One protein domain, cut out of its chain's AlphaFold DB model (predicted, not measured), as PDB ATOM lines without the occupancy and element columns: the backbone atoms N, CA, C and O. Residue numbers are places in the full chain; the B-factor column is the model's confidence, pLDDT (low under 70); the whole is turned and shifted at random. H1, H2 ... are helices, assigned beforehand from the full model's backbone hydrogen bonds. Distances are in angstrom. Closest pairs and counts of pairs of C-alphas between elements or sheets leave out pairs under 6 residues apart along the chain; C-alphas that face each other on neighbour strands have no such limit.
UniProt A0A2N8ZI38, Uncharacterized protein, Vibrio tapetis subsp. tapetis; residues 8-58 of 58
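What this domain is: This is residues 8 to 58 of the 58 residues of an uncharacterized protein of Vibrio tapetis subsp. tapetis (UniProt A0A2N8ZI38). A helical hairpin of unequal arms: short H1 and long H2 lie side by side, with the end of H2 and the tail, residues 53 to 58, sticking out past H1. Residues 8 to 16 run off to one side from the start of H1. The printed part has 51 residues with two named helices, H1 then H2, and no named strand; its class is all helix. It is only just compact, close to loose, with a radius of gyration of the C-alphas of 11.7 A, and spans 37 by 23 by 13 A.

How they stand to each other: Look at H1, residues 17 to 28, and H2, residues 34 to 56: this helical hairpin runs opposite ways at a shallow tilt of 23 degrees. They touch, and their closest C-alphas, of Leu 20 and Ile 44, are 5.8 A apart. Every O i to N i+4 pair is within hydrogen-bond range in H1, and 17 of 19 in H2.

Where its parts are: Find C-alpha 17 at (-23.153, 97.358, 24.404); H1 runs 16.6 A from there to C-alpha 28. H2 runs 33.3 A, ending at C-alpha 56 at (-10.596, 92.735, 28.167).

The domain as a whole: The printed part has no cut, and the H1 to H2 link is tight. The farthest C-alphas, of Arg 33 and Leu 58, are 37.3 A apart. Find pLDDT under 70 at residues 8 to 14 and 57 to 58.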
ATOM      1  N   THR A   8     -21.031  92.174   4.146       46.94
ATOM      2  CA  THR A   8     -19.928  91.927   5.085       46.94
ATOM      3  C   THR A   8     -19.300  93.193   5.671       46.94
ATOM      4  O   THR A   8     -18.847  93.161   6.808       46.94
ATOM      5  N   HIS A   9     -19.271  94.305   4.937       47.22
ATOM      6  CA  HIS A   9     -18.695  95.563   5.411       47.22
ATOM      7  C   HIS A   9     -19.617  96.294   6.400       47.22
ATOM      8  O   HIS A   9     -19.133  96.888   7.357       47.22
ATOM      9  N   ILE A  10     -20.940  96.185   6.227       50.09
ATOM     10  CA  ILE A  10     -21.930  96.749   7.164       50.09
ATOM     11  C   ILE A  10     -22.010  95.904   8.445       50.09
ATOM     12  O   ILE A  10     -22.122  96.450   9.533       50.09
ATOM     13  N   LEU A  11     -21.851  94.579   8.351       49.72
ATOM     14  CA  LEU A  11     -21.805  93.690   9.525       49.72
ATOM     15  C   LEU A  11     -20.528  93.834  10.377       49.72
ATOM     16  O   LEU A  11     -20.495  93.340  11.502       49.72
ATOM     17  N   ASN A  12     -19.497  94.503   9.849       52.06
ATOM     18  CA  ASN A  12     -18.282  94.870  10.580       52.06
ATOM     19  C   ASN A  12     -18.400  96.211  11.319       52.06
ATOM     20  O   ASN A  12     -17.454  96.588  12.011       52.06
ATOM     21  N   GLN A  13     -19.519  96.933  11.183       60.06
ATOM     22  CA  GLN A  13     -19.767  98.109  12.010       60.06
ATOM     23  C   GLN A  13     -19.955  97.648  13.456       60.06
ATOM     24  O   GLN A  13     -20.826  96.838  13.767       60.06
ATOM     25  N   THR A  14     -19.052  98.116  14.311       69.50
ATOM     26  CA  THR A  14     -19.076  97.933  15.762       69.50
ATOM     27  C   THR A  14     -20.405  98.433  16.310       69.50
ATOM     28  O   THR A  14     -20.766  99.577  16.044       69.50
ATOM     29  N   ALA A  15     -21.108  97.583  17.055       80.00
ATOM     30  CA  ALA A  15     -22.280  97.972  17.828       80.00
ATOM     31  C   ALA A  15     -21.865  98.074  19.296       80.00
ATOM     32  O   ALA A  15     -21.252  97.140  19.817       80.00
ATOM     33  N   THR A  16     -22.168  99.184  19.961       87.75
ATOM     34  CA  THR A  16     -21.850  99.341  21.388       87.75
ATOM     35  C   THR A  16     -22.735  98.434  22.244       87.75
ATOM     36  O   THR A  16     -23.813  98.019  21.815       87.75
ATOM     37  N   ASN A  17     -22.322  98.145  23.482       89.56
ATOM     38  CA  ASN A  17     -23.153  97.358  24.404       89.56
ATOM     39  C   ASN A  17     -24.544  97.992  24.607       89.56
ATOM     40  O   ASN A  17     -25.534  97.266  24.606       89.56
ATOM     41  N   ASP A  18     -24.643  99.326  24.652       91.81
ATOM     42  CA  ASP A  18     -25.924 100.044  24.753       91.81
ATOM     43  C   ASP A  18     -26.838  99.794  23.538       91.81
ATOM     44  O   ASP A  18     -28.048  99.585  23.673       91.81
ATOM     45  N   GLU A  19     -26.276  99.783  22.326       91.62
ATOM     46  CA  GLU A  19     -27.028  99.487  21.101       91.62
ATOM     47  C   GLU A  19     -27.513  98.030  21.078       91.62
ATOM     48  O   GLU A  19     -28.639  97.748  20.650       91.62
ATOM     49  N   LEU A  20     -26.690  97.103  21.578       92.69
ATOM     50  CA  LEU A  20     -27.044  95.690  21.713       92.69
ATOM     51  C   LEU A  20     -28.150  95.470  22.752       92.69
ATOM     52  O   LEU A  20     -29.085  94.706  22.489       92.69
ATOM     53  N   GLU A  21     -28.100  96.163  23.891       94.25
ATOM     54  CA  GLU A  21     -29.161  96.134  24.902       94.25
ATOM     55  C   GLU A  21     -30.480  96.685  24.355       94.25
ATOM     56  O   GLU A  21     -31.543  96.083  24.548       94.25
ATOM     57  N   MET A  22     -30.430  97.786  23.599       94.00
ATOM     58  CA  MET A  22     -31.612  98.333  22.935       94.00
ATOM     59  C   MET A  22     -32.228  97.312  21.968       94.00
ATOM     60  O   MET A  22     -33.438  97.069  22.013       94.00
ATOM     61  N   LEU A  23     -31.413  96.659  21.136       92.69
ATOM     62  CA  LEU A  23     -31.850  95.598  20.220       92.69
ATOM     63  C   LEU A  23     -32.485  94.407  20.955       92.69
ATOM     64  O   LEU A  23     -33.548  93.927  20.543       92.69
ATOM     65  N   ALA A  24     -31.893  93.972  22.069       92.88
ATOM     66  CA  ALA A  24     -32.459  92.926  22.916       92.88
ATOM     67  C   ALA A  24     -33.817  93.348  23.507       92.88
ATOM     68  O   ALA A  24     -34.775  92.570  23.502       92.88
ATOM     69  N   SER A  25     -33.949  94.605  23.945       95.06
ATOM     70  CA  SER A  25     -35.209  95.134  24.478       95.06
ATOM     71  C   SER A  25     -36.333  95.135  23.429       95.06
ATOM     72  O   SER A  25     -37.480  94.797  23.736       95.06
ATOM     73  N   LEU A  26     -36.009  95.443  22.169       94.31
ATOM     74  CA  LEU A  26     -36.951  95.404  21.050       94.31
ATOM     75  C   LEU A  26     -37.382  93.966  20.725       94.31
ATOM     76  O   LEU A  26     -38.551  93.733  20.408       94.31
ATOM     77  N   MET A  27     -36.483  92.986  20.867       92.25
ATOM     78  CA  MET A  27     -36.846  91.570  20.757       92.25
ATOM     79  C   MET A  27     -37.857  91.146  21.823       92.25
ATOM     80  O   MET A  27     -38.864  90.533  21.475       92.25
ATOM     81  N   VAL A  28     -37.642  91.518  23.090       92.25
ATOM     82  CA  VAL A  28     -38.579  91.217  24.194       92.25
ATOM     83  C   VAL A  28     -39.952  91.852  23.953       92.25
ATOM     84  O   VAL A  28     -40.983  91.266  24.276       92.25
ATOM     85  N   ARG A  29     -39.989  93.030  23.320       95.25
ATOM     86  CA  ARG A  29     -41.227  93.721  22.926       95.25
ATOM     87  C   ARG A  29     -41.892  93.147  21.666       95.25
ATOM     88  O   ARG A  29     -42.880  93.714  21.210       95.25
ATOM     89  N   ASN A  30     -41.382  92.044  21.108       91.94
ATOM     90  CA  ASN A  30     -41.880  91.400  19.886       91.94
ATOM     91  C   ASN A  30     -41.930  92.331  18.659       91.94
ATOM     92  O   ASN A  30     -42.795  92.189  17.797       91.94
ATOM     93  N   TYR A  31     -40.986  93.275  18.551       93.69
ATOM     94  CA  TYR A  31     -40.898  94.172  17.387       93.69
ATOM     95  C   TYR A  31     -40.478  93.451  16.097       93.69
ATOM     96  O   TYR A  31     -40.724  93.943  14.995       93.69
ATOM     97  N   PHE A  32     -39.836  92.290  16.228       92.12
ATOM     98  CA  PHE A  32     -39.313  91.505  15.117       92.12
ATOM     99  C   PHE A  32     -40.163  90.269  14.861       92.12
ATOM    100  O   PHE A  32     -40.698  89.659  15.787       92.12
ATOM    101  N   ARG A  33     -40.243  89.860  13.592       92.94
ATOM    102  CA  ARG A  33     -40.880  88.592  13.221       92.94
ATOM    103  C   ARG A  33     -40.066  87.407  13.762       92.94
ATOM    104  O   ARG A  33     -38.848  87.535  13.884       92.94
ATOM    105  N   PRO A  34     -40.681  86.232  13.987       90.62
ATOM    106  CA  PRO A  34     -39.973  85.062  14.515       90.62
ATOM    107  C   PRO A  34     -38.706  84.691  13.728       90.62
ATOM    108  O   PRO A  34     -37.656  84.449  14.307       90.62
ATOM    109  N   ASN A  35     -38.760  84.758  12.394       89.25
ATOM    110  CA  ASN A  35     -37.609  84.477  11.528       89.25
ATOM    111  C   ASN A  35     -36.498  85.544  11.582       89.25
ATOM    112  O   ASN A  35     -35.378  85.291  11.150       89.25
ATOM    113  N   GLN A  36     -36.795  86.747  12.077       89.25
ATOM    114  CA  GLN A  36     -35.812  87.809  12.293       89.25
ATOM    115  C   GLN A  36     -35.187  87.709  13.688       89.25
ATOM    116  O   GLN A  36     -34.017  88.049  13.845       89.25
ATOM    117  N   GLN A  37     -35.933  87.218  14.684       90.88
ATOM    118  CA  GLN A  37     -35.454  87.086  16.062       90.88
ATOM    119  C   GLN A  37     -34.219  86.183  16.158       90.88
ATOM    120  O   GLN A  37     -33.270  86.551  16.841       90.88
ATOM    121  N   GLU A  38     -34.175  85.062  15.431       90.06
ATOM    122  CA  GLU A  38     -33.002  84.171  15.423       90.06
ATOM    123  C   GLU A  38     -31.747  84.863  14.868       90.06
ATOM    124  O   GLU A  38     -30.665  84.782  15.452       90.06
ATOM    125  N   VAL A  39     -31.897  85.596  13.761       89.81
ATOM    126  CA  VAL A  39     -30.791  86.320  13.117       89.81
ATOM    127  C   VAL A  39     -30.273  87.437  14.021       89.81
ATOM    128  O   VAL A  39     -29.061  87.620  14.149       89.81
ATOM    129  N   ILE A  40     -31.184  88.165  14.670       90.06
ATOM    130  CA  ILE A  40     -30.850  89.266  15.575       90.06
ATOM    131  C   ILE A  40     -30.210  88.734  16.861       90.06
ATOM    132  O   ILE A  40     -29.184  89.262  17.275       90.06
ATOM    133  N   ALA A  41     -30.727  87.651  17.444       91.12
ATOM    134  CA  ALA A  41     -30.126  87.013  18.613       91.12
ATOM    135  C   ALA A  41     -28.682  86.564  18.330       91.12
ATOM    136  O   ALA A  41     -27.770  86.844  19.109       91.12
ATOM    137  N   ALA A  42     -28.449  85.937  17.172       91.50
ATOM    138  CA  ALA A  42     -27.109  85.540  16.744       91.50
ATOM    139  C   ALA A  42     -26.190  86.744  16.465       91.50
ATOM    140  O   ALA A  42     -24.971  86.649  16.624       91.50
ATOM    141  N   PHE A  43     -26.736  87.873  16.011       90.44
ATOM    142  CA  PHE A  43     -25.984  89.117  15.855       90.44
ATOM    143  C   PHE A  43     -25.580  89.703  17.214       90.44
ATOM    144  O   PHE A  43     -24.389  89.920  17.429       90.44
ATOM    145  N   ILE A  44     -26.536  89.866  18.138       91.62
ATOM    146  CA  ILE A  44     -26.295  90.387  19.492       91.62
ATOM    147  C   ILE A  44     -25.231  89.553  20.202       91.62
ATOM    148  O   ILE A  44     -24.255  90.106  20.695       91.62
ATOM    149  N   GLY A  45     -25.366  88.222  20.191       91.25
ATOM    150  CA  GLY A  45     -24.405  87.335  20.847       91.25
ATOM    151  C   GLY A  45     -22.982  87.474  20.296       91.25
ATOM    152  O   GLY A  45     -22.028  87.547  21.066       91.25
ATOM    153  N   ARG A  46     -22.823  87.565  18.968       91.38
ATOM    154  CA  ARG A  46     -21.502  87.746  18.341       91.38
ATOM    155  C   ARG A  46     -20.866  89.087  18.699       91.38
ATOM    156  O   ARG A  46     -19.676  89.114  18.995       91.38
ATOM    157  N   GLN A  47     -21.638  90.172  18.672       90.25
ATOM    158  CA  GLN A  47     -21.117  91.504  18.993       90.25
ATOM    159  C   GLN A  47     -20.815  91.650  20.487       90.25
ATOM    160  O   GLN A  47     -19.773  92.186  20.829       90.25
ATOM    161  N   ALA A  48     -21.639  91.087  21.374       89.81
ATOM    162  CA  ALA A  48     -21.382  91.121  22.815       89.81
ATOM    163  C   ALA A  48     -20.076  90.396  23.185       89.81
ATOM    164  O   ALA A  48     -19.284  90.911  23.968       89.81
ATOM    165  N   ILE A  49     -19.811  89.227  22.584       90.50
ATOM    166  CA  ILE A  49     -18.535  88.514  22.766       90.50
ATOM    167  C   ILE A  49     -17.372  89.360  22.247       90.50
ATOM    168  O   ILE A  49     -16.343  89.456  22.908       90.50
ATOM    169  N   LYS A  50     -17.530  89.967  21.066       89.06
ATOM    170  CA  LYS A  50     -16.497  90.817  20.475       89.06
ATOM    171  C   LYS A  50     -16.168  92.004  21.386       89.06
ATOM    172  O   LYS A  50     -15.000  92.183  21.707       89.06
ATOM    173  N   ASN A  51     -17.180  92.737  21.848       88.31
ATOM    174  CA  ASN A  51     -17.009  93.876  22.748       88.31
ATOM    175  C   ASN A  51     -16.336  93.452  24.056       88.31
ATOM    176  O   ASN A  51     -15.388  94.095  24.484       88.31
ATOM    177  N   PHE A  52     -16.757  92.329  24.648       88.31
ATOM    178  CA  PHE A  52     -16.137  91.805  25.867       88.31
ATOM    179  C   PHE A  52     -14.644  91.495  25.683       88.31
ATOM    180  O   PHE A  52     -13.841  91.793  26.566       88.31
ATOM    181  N   LEU A  53     -14.263  90.891  24.552       88.81
ATOM    182  CA  LEU A  53     -12.861  90.598  24.250       88.81
ATOM    183  C   LEU A  53     -12.057  91.882  24.016       88.81
ATOM    184  O   LEU A  53     -10.970  92.006  24.567       88.81
ATOM    185  N   GLU A  54     -12.600  92.843  23.265       86.12
ATOM    186  CA  GLU A  54     -11.954  94.140  23.026       86.12
ATOM    187  C   GLU A  54     -11.793  94.957  24.322       86.12
ATOM    188  O   GLU A  54     -10.751  95.573  24.530       86.12
ATOM    189  N   GLU A  55     -12.777  94.923  25.226       80.62
ATOM    190  CA  GLU A  55     -12.701  95.552  26.553       80.62
ATOM    191  C   GLU A  55     -11.712  94.843  27.492       80.62
ATOM    192  O   GLU A  55     -11.140  95.486  28.367       80.62
ATOM    193  N   SER A  56     -11.503  93.533  27.325       71.94
ATOM    194  CA  SER A  56     -10.596  92.735  28.167       71.94
ATOM    195  C   SER A  56      -9.120  92.829  27.754       71.94
ATOM    196  O   SER A  56      -8.252  92.448  28.538       71.94
ATOM    197  N   GLU A  57      -8.825  93.284  26.533       64.56
ATOM    198  CA  GLU A  57      -7.456  93.521  26.041       64.56
ATOM    199  C   GLU A  57      -6.946  94.958  26.307       64.56
ATOM    200  O   GLU A  57      -5.819  95.285  25.920       64.56
ATOM    201  N   LEU A  58      -7.747  95.801  26.977       53.59
ATOM    202  CA  LEU A  58      -7.425  97.173  27.413       53.59
ATOM    203  C   LEU A  58      -6.895  97.226  28.855       53.59
ATOM    204  O   LEU A  58      -5.995  98.067  29.098       53.59
TER     205      LEU A  58